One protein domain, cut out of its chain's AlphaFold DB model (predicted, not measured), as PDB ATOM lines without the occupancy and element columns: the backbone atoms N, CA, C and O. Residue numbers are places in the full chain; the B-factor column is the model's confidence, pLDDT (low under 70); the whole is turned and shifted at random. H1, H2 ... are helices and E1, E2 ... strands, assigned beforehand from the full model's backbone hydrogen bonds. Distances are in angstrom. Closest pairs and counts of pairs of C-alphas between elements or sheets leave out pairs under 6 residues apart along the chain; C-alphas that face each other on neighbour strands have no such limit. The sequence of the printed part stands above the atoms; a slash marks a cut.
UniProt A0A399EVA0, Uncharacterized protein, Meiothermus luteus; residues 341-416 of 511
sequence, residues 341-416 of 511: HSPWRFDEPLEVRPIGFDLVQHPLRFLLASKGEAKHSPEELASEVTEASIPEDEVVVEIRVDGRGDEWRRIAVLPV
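AT A GLANCE: This is residues 341 to 416 of the 511 residues of an uncharacterized protein of Meiothermus luteus (UniProt A0A399EVA0). A strongly twisted ribbon of three strands, E2 - E3 - E4, is built on the long hairpin of E3 and E4, with short helix H1 grazing it and short strand E1 apart from it. The printed part has 76 residues, in order E1, E2, H1, E3, E4; the sheet is antiparallel. It is mostly strand, though under half of the residues are in named elements; compact, radius of gyration of the C-alphas 12.6 A, spans 37 by 24 by 16 A.

HOW THE PARTS SIT: Inner strand E3, residues 392 to 400, has antiparallel neighbours E2, residues 364 to 368 (N 367 and O 396, 3.1 A), and E4, residues 408 to 416 (N 395 and O 414, 2.8 A). E4 bends by 64 degrees at residue 411. H1, residues 379 to 383, only grazes the sheet with residues 379 to 382; its closest C-alphas with E2 are Leu 367 and Leu 381, 7.0 A. H1 has 0 of 1 O i to N i+4 pairs within hydrogen-bond range, but 2 of 2 O i to N i+3 pairs. E1, residues 352 to 355, pairs with no named strand.

IN THESE COORDINATES: E3 is 26.5 A long and E4 21.4 A. E1 begins at C-alpha 352 (-8.996, -88.727, 55.777); E4 ends at C-alpha 416 (-7.532, -89.589, 69.791).

THE WHOLE: The C-alphas farthest apart, of Gly 356 and Glu 387, are 38.2 A apart. The printed part has no cut, and the four links are short. pLDDT is under 70 at 17 residues, among them 383 to 392.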
ATOM      1  N   HIS A 341      -4.487 -94.078  60.002       86.38
ATOM      2  CA  HIS A 341      -4.139 -94.784  61.231       86.38
ATOM      3  C   HIS A 341      -5.165 -94.495  62.338       86.38
ATOM      4  O   HIS A 341      -5.961 -93.562  62.248       86.38
ATOM      5  N   SER A 342      -5.167 -95.347  63.365       86.81
ATOM      6  CA  SER A 342      -6.006 -95.236  64.561       86.81
ATOM      7  C   SER A 342      -5.272 -95.884  65.743       86.81
ATOM      8  O   SER A 342      -4.802 -97.015  65.578       86.81
ATOM      9  N   PRO A 343      -5.198 -95.252  66.932       87.75
ATOM     10  CA  PRO A 343      -5.694 -93.907  67.261       87.75
ATOM     11  C   PRO A 343      -4.894 -92.798  66.556       87.75
ATOM     12  O   PRO A 343      -3.758 -93.032  66.146       87.75
ATOM     13  N   TRP A 344      -5.479 -91.607  66.411       87.06
ATOM     14  CA  TRP A 344      -4.780 -90.430  65.875       87.06
ATOM     15  C   TRP A 344      -4.109 -89.616  66.985       87.06
ATOM     16  O   TRP A 344      -4.633 -89.513  68.098       87.06
ATOM     17  N   ARG A 345      -2.954 -89.024  66.673       82.38
ATOM     18  CA  ARG A 345      -2.208 -88.118  67.551       82.38
ATOM     19  C   ARG A 345      -2.044 -86.756  66.894       82.38
ATOM     20  O   ARG A 345      -1.693 -86.683  65.723       82.38
ATOM     21  N   PHE A 346      -2.210 -85.681  67.664       74.38
ATOM     22  CA  PHE A 346      -2.119 -84.303  67.160       74.38
ATOM     23  C   PHE A 346      -0.773 -83.945  66.492       74.38
ATOM     24  O   PHE A 346      -0.720 -82.965  65.754       74.38
ATOM     25  N   ASP A 347       0.302 -84.704  66.743       69.75
ATOM     26  CA  ASP A 347       1.630 -84.516  66.136       69.75
ATOM     27  C   ASP A 347       1.836 -85.295  64.823       69.75
ATOM     28  O   ASP A 347       2.875 -85.156  64.173       69.75
ATOM     29  N   GLU A 348       0.849 -86.093  64.414       80.12
ATOM     30  CA  GLU A 348       0.895 -86.956  63.237       80.12
ATOM     31  C   GLU A 348      -0.114 -86.461  62.176       80.12
ATOM     32  O   GLU A 348      -1.253 -86.127  62.511       80.12
ATOM     33  N   PRO A 349       0.257 -86.388  60.883       83.19
ATOM     34  CA  PRO A 349      -0.671 -85.975  59.830       83.19
ATOM     35  C   PRO A 349      -1.778 -87.020  59.637       83.19
ATOM     36  O   PRO A 349      -1.480 -88.192  59.394       83.19
ATOM     37  N   LEU A 350      -3.050 -86.609  59.690       87.38
ATOM     38  CA  LEU A 350      -4.191 -87.510  59.501       87.38
ATOM     39  C   LEU A 350      -4.735 -87.432  58.078       87.38
ATOM     40  O   LEU A 350      -5.434 -86.492  57.708       87.38
ATOM     41  N   GLU A 351      -4.509 -88.480  57.290       89.44
ATOM     42  CA  GLU A 351      -5.178 -88.589  55.997       89.44
ATOM     43  C   GLU A 351      -6.586 -89.158  56.181       89.44
ATOM     44  O   GLU A 351      -6.779 -90.268  56.689       89.44
ATOM     45  N   VAL A 352      -7.574 -88.385  55.730       91.56
ATOM     46  CA  VAL A 352      -8.996 -88.727  55.777       91.56
ATOM     47  C   VAL A 352      -9.460 -89.067  54.363       91.56
ATOM     48  O   VAL A 352      -9.658 -88.188  53.526       91.56
ATOM     49  N   ARG A 353      -9.631 -90.360  54.077       92.38
ATOM     50  CA  ARG A 353      -9.999 -90.856  52.746       92.38
ATOM     51  C   ARG A 353     -11.521 -91.023  52.623       92.38
ATOM     52  O   ARG A 353     -12.073 -91.906  53.290       92.38
ATOM     53  N   PRO A 354     -12.208 -90.248  51.762       93.81
ATOM     54  CA  PRO A 354     -13.630 -90.438  51.493       93.81
ATOM     55  C   PRO A 354     -13.865 -91.686  50.629       93.81
ATOM     56  O   PRO A 354     -13.092 -91.990  49.720       93.81
ATOM     57  N   ILE A 355     -14.956 -92.404  50.890       94.00
ATOM     58  CA  ILE A 355     -15.413 -93.553  50.100       94.00
ATOM     59  C   ILE A 355     -16.817 -93.267  49.588       94.00
ATOM     60  O   ILE A 355     -17.748 -93.058  50.365       94.00
ATOM     61  N   GLY A 356     -16.981 -93.327  48.268       88.75
ATOM     62  CA  GLY A 356     -18.289 -93.262  47.619       88.75
ATOM     63  C   GLY A 356     -18.854 -91.853  47.423       88.75
ATOM     64  O   GLY A 356     -19.935 -91.753  46.849       88.75
ATOM     65  N   PHE A 357     -18.144 -90.794  47.827       91.81
ATOM     66  CA  PHE A 357     -18.561 -89.397  47.653       91.81
ATOM     67  C   PHE A 357     -17.396 -88.458  47.319       91.81
ATOM     68  O   PHE A 357     -16.229 -88.813  47.465       91.81
ATOM     69  N   ASP A 358     -17.754 -87.254  46.872       89.31
ATOM     70  CA  ASP A 358     -16.848 -86.162  46.523       89.31
ATOM     71  C   ASP A 358     -16.896 -85.068  47.606       89.31
ATOM     72  O   ASP A 358     -17.983 -84.649  48.009       89.31
ATOM     73  N   LEU A 359     -15.729 -84.607  48.072       89.75
ATOM     74  CA  LEU A 359     -15.606 -83.628  49.163       89.75
ATOM     75  C   LEU A 359     -16.079 -82.216  48.788       89.75
ATOM     76  O   LEU A 359     -16.447 -81.448  49.671       89.75
ATOM     77  N   VAL A 360     -16.095 -81.864  47.500       88.00
ATOM     78  CA  VAL A 360     -16.615 -80.575  47.019       88.00
ATOM     79  C   VAL A 360     -18.137 -80.556  47.124       88.00
ATOM     80  O   VAL A 360     -18.722 -79.537  47.483       88.00
ATOM     81  N   GLN A 361     -18.791 -81.683  46.831       87.62
ATOM     82  CA  GLN A 361     -20.251 -81.809  46.934       87.62
ATOM     83  C   GLN A 361     -20.714 -82.091  48.367       87.62
ATOM     84  O   GLN A 361     -21.766 -81.607  48.787       87.62
ATOM     85  N   HIS A 362     -19.929 -82.871  49.105       89.62
ATOM     86  CA  HIS A 362     -20.228 -83.328  50.455       89.62
ATOM     87  C   HIS A 362     -19.034 -83.038  51.374       89.62
ATOM     88  O   HIS A 362     -18.252 -83.946  51.674       89.62
ATOM     89  N   PRO A 363     -18.865 -81.773  51.804       92.00
ATOM     90  CA  PRO A 363     -17.763 -81.395  52.675       92.00
ATOM     91  C   PRO A 363     -17.831 -82.137  54.009       92.00
ATOM     92  O   PRO A 363     -18.914 -82.493  54.492       92.00
ATOM     93  N   LEU A 364     -16.653 -82.334  54.598       93.81
ATOM     94  CA  LEU A 364     -16.491 -82.863  55.944       93.81
ATOM     95  C   LEU A 364     -16.229 -81.730  56.934       93.81
ATOM     96  O   LEU A 364     -15.686 -80.682  56.577       93.81
ATOM     97  N   ARG A 365     -16.605 -81.968  58.184       93.12
ATOM     98  CA  ARG A 365     -16.155 -81.183  59.330       93.12
ATOM     99  C   ARG A 365     -15.797 -82.106  60.483       93.12
ATOM    100  O   ARG A 365     -16.291 -83.232  60.566       93.12
ATOM    101  N   PHE A 366     -14.945 -81.605  61.358       91.81
ATOM    102  CA  PHE A 366     -14.337 -82.358  62.441       91.81
ATOM    103  C   PHE A 366     -14.632 -81.658  63.757       91.81
ATOM    104  O   PHE A 366     -14.599 -80.432  63.828       91.81
ATOM    105  N   LEU A 367     -14.932 -82.425  64.793       89.44
ATOM    106  CA  LEU A 367     -15.122 -81.912  66.143       89.44
ATOM    107  C   LEU A 367     -14.656 -82.963  67.146       89.44
ATOM    108  O   LEU A 367     -14.703 -84.160  66.859       89.44
ATOM    109  N   LEU A 368     -14.222 -82.522  68.322       85.88
ATOM    110  CA  LEU A 368     -13.947 -83.430  69.428       85.88
ATOM    111  C   LEU A 368     -15.265 -83.764  70.140       85.88
ATOM    112  O   LEU A 368     -16.130 -82.904  70.319       85.88
ATOM    113  N   ALA A 369     -15.446 -85.025  70.532       83.25
ATOM    114  CA  ALA A 369     -16.648 -85.488  71.218       83.25
ATOM    115  C   ALA A 369     -16.814 -84.814  72.585       83.25
ATOM    116  O   ALA A 369     -17.944 -84.570  73.017       83.25
ATOM    117  N   SER A 370     -15.701 -84.497  73.255       70.94
ATOM    118  CA  SER A 370     -15.718 -83.853  74.566       70.94
ATOM    119  C   SER A 370     -16.173 -82.390  74.536       70.94
ATOM    120  O   SER A 370     -16.792 -81.963  75.515       70.94
ATOM    121  N   LYS A 371     -15.877 -81.628  73.466       67.31
ATOM    122  CA  LYS A 371     -16.168 -80.186  73.288       67.31
ATOM    123  C   LYS A 371     -15.706 -79.679  71.912       67.31
ATOM    124  O   LYS A 371     -14.822 -80.260  71.304       67.31
ATOM    125  N   GLY A 372     -16.210 -78.518  71.487       66.56
ATOM    126  CA  GLY A 372     -15.555 -77.695  70.463       66.56
ATOM    127  C   GLY A 372     -16.458 -77.256  69.316       66.56
ATOM    128  O   GLY A 372     -17.508 -77.843  69.044       66.56
ATOM    129  N   GLU A 373     -16.032 -76.192  68.644       80.56
ATOM    130  CA  GLU A 373     -16.603 -75.775  67.367       80.56
ATOM    131  C   GLU A 373     -16.142 -76.715  66.254       80.56
ATOM    132  O   GLU A 373     -14.991 -77.153  66.227       80.56
ATOM    133  N   ALA A 374     -17.030 -76.993  65.303       87.38
ATOM    134  CA  ALA A 374     -16.664 -77.816  64.165       87.38
ATOM    135  C   ALA A 374     -15.647 -77.088  63.272       87.38
ATOM    136  O   ALA A 374     -15.868 -75.946  62.865       87.38
ATOM    137  N   LYS A 375     -14.552 -77.773  62.949       89.44
ATOM    138  CA  LYS A 375     -13.452 -77.285  62.112       89.44
ATOM    139  C   LYS A 375     -13.464 -77.942  60.738       89.44
ATOM    140  O   LYS A 375     -14.081 -78.995  60.544       89.44
ATOM    141  N   HIS A 376     -12.790 -77.325  59.774       88.56
ATOM    142  CA  HIS A 376     -12.758 -77.819  58.393       88.56
ATOM    143  C   HIS A 376     -11.622 -78.809  58.134       88.56
ATOM    144  O   HIS A 376     -11.703 -79.588  57.184       88.56
ATOM    145  N   SER A 377     -10.606 -78.818  58.994       87.12
ATOM    146  CA  SER A 377      -9.496 -79.767  58.955       87.12
ATOM    147  C   SER A 377      -9.276 -80.421  60.328       87.12
ATOM    148  O   SER A 377      -9.596 -79.805  61.351       87.12
ATOM    149  N   PRO A 378      -8.761 -81.666  60.386       85.31
ATOM    150  CA  PRO A 378      -8.358 -82.284  61.647       85.31
ATOM    151  C   PRO A 378      -7.314 -81.446  62.394       85.31
ATOM    152  O   PRO A 378      -7.410 -81.289  63.606       85.31
ATOM    153  N   GLU A 379      -6.349 -80.855  61.687       81.25
ATOM    154  CA  GLU A 379      -5.223 -80.117  62.270       81.25
ATOM    155  C   GLU A 379      -5.674 -78.882  63.071       81.25
ATOM    156  O   GLU A 379      -5.067 -78.544  64.088       81.25
ATOM    157  N   GLU A 380      -6.774 -78.241  62.669       82.12
ATOM    158  CA  GLU A 380      -7.376 -77.109  63.391       82.12
ATOM    159  C   GLU A 380      -7.880 -77.494  64.794       82.12
ATOM    160  O   GLU A 380      -7.931 -76.636  65.684       82.12
ATOM    161  N   LEU A 381      -8.198 -78.773  65.032       79.44
ATOM    162  CA  LEU A 381      -8.665 -79.255  66.337       79.44
ATOM    163  C   LEU A 381      -7.593 -79.163  67.427       79.44
ATOM    164  O   LEU A 381      -7.939 -79.123  68.605       79.44
ATOM    165  N   ALA A 382      -6.308 -79.080  67.063       72.38
ATOM    166  CA  ALA A 382      -5.218 -78.950  68.032       72.38
ATOM    167  C   ALA A 382      -5.356 -77.696  68.914       72.38
ATOM    168  O   ALA A 382      -4.881 -77.690  70.046       72.38
ATOM    169  N   SER A 383      -6.017 -76.650  68.408       68.00
ATOM    170  CA  SER A 383      -6.258 -75.399  69.140       68.00
ATOM    171  C   SER A 383      -7.365 -75.488  70.200       68.00
ATOM    172  O   SER A 383      -7.407 -74.655  71.101       68.00
ATOM    173  N   GLU A 384      -8.239 -76.498  70.120       69.88
ATOM    174  CA  GLU A 384      -9.375 -76.697  71.037       69.88
ATOM    175  C   GLU A 384      -8.992 -77.544  72.269       69.88
ATOM    176  O   GLU A 384      -9.734 -77.613  73.252       69.88
ATOM    177  N   VAL A 385      -7.813 -78.173  72.247       66.06
ATOM    178  CA  VAL A 385      -7.267 -78.954  73.364       66.06
ATOM    179  C   VAL A 385      -6.799 -77.991  74.461       66.06
ATOM    180  O   VAL A 385      -5.693 -77.458  74.410       66.06
ATOM    181  N   THR A 386      -7.648 -77.747  75.461       56.28
ATOM    182  CA  THR A 386      -7.375 -76.858  76.608       56.28
ATOM    183  C   THR A 386      -7.528 -77.603  77.938       56.28
ATOM    184  O   THR A 386      -8.183 -78.637  77.977       56.28
ATOM    185  N   GLU A 387      -6.907 -77.069  79.005       50.16
ATOM    186  CA  GLU A 387      -6.823 -77.445  80.447       50.16
ATOM    187  C   GLU A 387      -7.629 -78.634  81.030       50.16
ATOM    188  O   GLU A 387      -7.177 -79.249  81.995       50.16
ATOM    189  N   ALA A 388      -8.796 -78.985  80.491       47.03
ATOM    190  CA  ALA A 388      -9.667 -80.066  80.951       47.03
ATOM    191  C   ALA A 388      -9.705 -81.308  80.032       47.03
ATOM    192  O   ALA A 388     -10.537 -82.191  80.255       47.03
ATOM    193  N   SER A 389      -8.865 -81.385  78.994       52.31
ATOM    194  CA  SER A 389      -8.864 -82.502  78.043       52.31
ATOM    195  C   SER A 389      -8.536 -83.834  78.723       52.31
ATOM    196  O   SER A 389      -7.483 -84.020  79.333       52.31
ATOM    197  N   ILE A 390      -9.475 -84.766  78.594       55.97
ATOM    198  CA  ILE A 390      -9.324 -86.174  78.946       55.97
ATOM    199  C   ILE A 390      -8.123 -86.711  78.134       55.97
ATOM    200  O   ILE A 390      -7.988 -86.349  76.966       55.97
ATOM    201  N   PRO A 391      -7.230 -87.543  78.710       61.06
ATOM    202  CA  PRO A 391      -6.093 -88.124  77.975       61.06
ATOM    203  C   PRO A 391      -6.509 -88.933  76.731       61.06
ATOM    204  O   PRO A 391      -5.690 -89.173  75.844       61.06
ATOM    205  N   GLU A 392      -7.785 -89.313  76.669       68.31
ATOM    206  CA  GLU A 392      -8.446 -90.005  75.572       68.31
ATOM    207  C   GLU A 392      -9.702 -89.215  75.176       68.31
ATOM    208  O   GLU A 392     -10.542 -88.904  76.021       68.31
ATOM    209  N   ASP A 393      -9.835 -88.892  73.893       78.00
ATOM    210  CA  ASP A 393     -11.029 -88.261  73.320       78.00
ATOM    211  C   ASP A 393     -11.369 -88.943  71.988       78.00
ATOM    212  O   ASP A 393     -10.680 -89.860  71.538       78.00
ATOM    213  N   GLU A 394     -12.435 -88.505  71.337       87.06
ATOM    214  CA  GLU A 394     -12.871 -89.010  70.046       87.06
ATOM    215  C   GLU A 394     -13.056 -87.857  69.060       87.06
ATOM    216  O   GLU A 394     -13.784 -86.902  69.323       87.06
ATOM    217  N   VAL A 395     -12.451 -87.959  67.878       88.31
ATOM    218  CA  VAL A 395     -12.786 -87.085  66.753       88.31
ATOM    219  C   VAL A 395     -14.030 -87.630  66.083       88.31
ATOM    220  O   VAL A 395     -14.029 -88.723  65.512       88.31
ATOM    221  N   VAL A 396     -15.094 -86.839  66.127       90.69
ATOM    222  CA  VAL A 396     -16.306 -87.066  65.355       90.69
ATOM    223  C   VAL A 396     -16.132 -86.394  64.002       90.69
ATOM    224  O   VAL A 396     -15.834 -85.204  63.905       90.69
ATOM    225  N   VAL A 397     -16.339 -87.171  62.944       93.12
ATOM    226  CA  VAL A 397     -16.352 -86.666  61.573       93.12
ATOM    227  C   VAL A 397     -17.793 -86.586  61.114       93.12
ATOM    228  O   VAL A 397     -18.524 -87.579  61.182       93.12
ATOM    229  N   GLU A 398     -18.193 -85.428  60.611       93.00
ATOM    230  CA  GLU A 398     -19.519 -85.205  60.047       93.00
ATOM    231  C   GLU A 398     -19.441 -84.852  58.566       93.00
ATOM    232  O   GLU A 398     -18.499 -84.206  58.115       93.00
ATOM    233  N   ILE A 399     -20.457 -85.270  57.815       92.06
ATOM    234  CA  ILE A 399     -20.621 -85.016  56.386       92.06
ATOM    235  C   ILE A 399     -21.890 -84.205  56.139       92.06
ATOM    236  O   ILE A 399     -22.924 -84.436  56.775       92.06
ATOM    237  N   ARG A 400     -21.833 -83.282  55.179       89.88
ATOM    238  CA  ARG A 400     -23.014 -82.557  54.697       89.88
ATOM    239  C   ARG A 400     -23.753 -83.385  53.645       89.88
ATOM    240  O   ARG A 400     -23.231 -83.629  52.557       89.88
ATOM    241  N   VAL A 401     -24.969 -83.832  53.951       78.06
ATOM    242  CA  VAL A 401     -25.695 -84.823  53.126       78.06
ATOM    243  C   VAL A 401     -26.538 -84.224  51.996       78.06
ATOM    244  O   VAL A 401     -26.781 -84.900  50.998       78.06
ATOM    245  N   ASP A 402     -26.952 -82.964  52.106       70.12
ATOM    246  CA  ASP A 402     -27.838 -82.293  51.141       70.12
ATOM    247  C   ASP A 402     -27.101 -81.360  50.154       70.12
ATOM    248  O   ASP A 402     -27.696 -80.880  49.186       70.12
ATOM    249  N   GLY A 403     -25.810 -81.097  50.401       57.94
ATOM    250  CA  GLY A 403     -24.944 -80.192  49.635       57.94
ATOM    251  C   GLY A 403     -25.397 -78.723  49.581       57.94
ATOM    252  O   GLY A 403     -24.738 -77.920  48.923       57.94
ATOM    253  N   ARG A 404     -26.522 -78.350  50.212       57.50
ATOM    254  CA  ARG A 404     -27.167 -77.024  50.072       57.50
ATOM    255  C   ARG A 404     -27.801 -76.475  51.357       57.50
ATOM    256  O   ARG A 404     -28.000 -75.267  51.422       57.50
ATOM    257  N   GLY A 405     -28.124 -77.306  52.345       60.69
ATOM    258  CA  GLY A 405     -28.705 -76.913  53.638       60.69
ATOM    259  C   GLY A 405     -27.759 -77.243  54.792       60.69
ATOM    260  O   GLY A 405     -26.731 -77.877  54.589       60.69
ATOM    261  N   ASP A 406     -27.997 -76.741  56.002       66.44
ATOM    262  CA  ASP A 406     -27.057 -76.891  57.133       66.44
ATOM    263  C   ASP A 406     -27.178 -78.238  57.871       66.44
ATOM    264  O   ASP A 406     -26.887 -78.339  59.063       66.44
ATOM    265  N   GLU A 407     -27.594 -79.298  57.174       81.69
ATOM    266  CA  GLU A 407     -27.730 -80.622  57.776       81.69
ATOM    267  C   GLU A 407     -26.420 -81.421  57.707       81.69
ATOM    268  O   GLU A 407     -25.986 -81.899  56.651       81.69
ATOM    269  N   TRP A 408     -25.807 -81.595  58.877       86.69
ATOM    270  CA  TRP A 408     -24.586 -82.366  59.079       86.69
ATOM    271  C   TRP A 408     -24.898 -83.674  59.796       86.69
ATOM    272  O   TRP A 408     -25.679 -83.703  60.747       86.69
ATOM    273  N   ARG A 409     -24.286 -84.769  59.342       87.12
ATOM    274  CA  ARG A 409     -24.464 -86.094  59.943       87.12
ATOM    275  C   ARG A 409     -23.124 -86.729  60.252       87.12
ATOM    276  O   ARG A 409     -22.249 -86.774  59.394       87.12
ATOM    277  N   ARG A 410     -22.986 -87.287  61.451       90.44
ATOM    278  CA  ARG A 410     -21.829 -88.101  61.841       90.44
ATOM    279  C   ARG A 410     -21.637 -89.274  60.879       90.44
ATOM    280  O   ARG A 410     -22.540 -90.085  60.723       90.44
ATOM    281  N   ILE A 411     -20.457 -89.399  60.284       91.31
ATOM    282  CA  ILE A 411     -20.101 -90.491  59.365       91.31
ATOM    283  C   ILE A 411     -19.031 -91.422  59.940       91.31
ATOM    284  O   ILE A 411     -19.003 -92.598  59.593       91.31
ATOM    285  N   ALA A 412     -18.175 -90.933  60.838       90.75
ATOM    286  CA  ALA A 412     -17.131 -91.736  61.461       90.75
ATOM    287  C   ALA A 412     -16.755 -91.189  62.841       90.75
ATOM    288  O   ALA A 412     -17.054 -90.037  63.167       90.75
ATOM    289  N   VAL A 413     -16.104 -92.037  63.635       90.88
ATOM    290  CA  VAL A 413     -15.459 -91.659  64.892       90.88
ATOM    291  C   VAL A 413     -14.082 -92.289  64.955       90.88
ATOM    292  O   VAL A 413     -13.924 -93.451  64.580       90.88
ATOM    293  N   LEU A 414     -13.110 -91.509  65.411       90.38
ATOM    294  CA  LEU A 414     -11.720 -91.909  65.540       90.38
ATOM    295  C   LEU A 414     -11.223 -91.613  66.960       90.38
ATOM    296  O   LEU A 414     -11.284 -90.456  67.373       90.38
ATOM    297  N   PRO A 415     -10.702 -92.610  67.695       88.44
ATOM    298  CA  PRO A 415     -10.052 -92.361  68.974       88.44
ATOM    299  C   PRO A 415      -8.824 -91.461  68.810       88.44
ATOM    300  O   PRO A 415      -8.021 -91.656  67.890       88.44
ATOM    301  N   VAL A 416      -8.664 -90.512  69.726       82.38
ATOM    302  CA  VAL A 416      -7.532 -89.589  69.791       82.38
ATOM    303  C   VAL A 416      -6.756 -89.798  71.075       82.38
ATOM    304  O   VAL A 416      -7.319 -89.846  72.168       82.38
TER     305      VAL A 416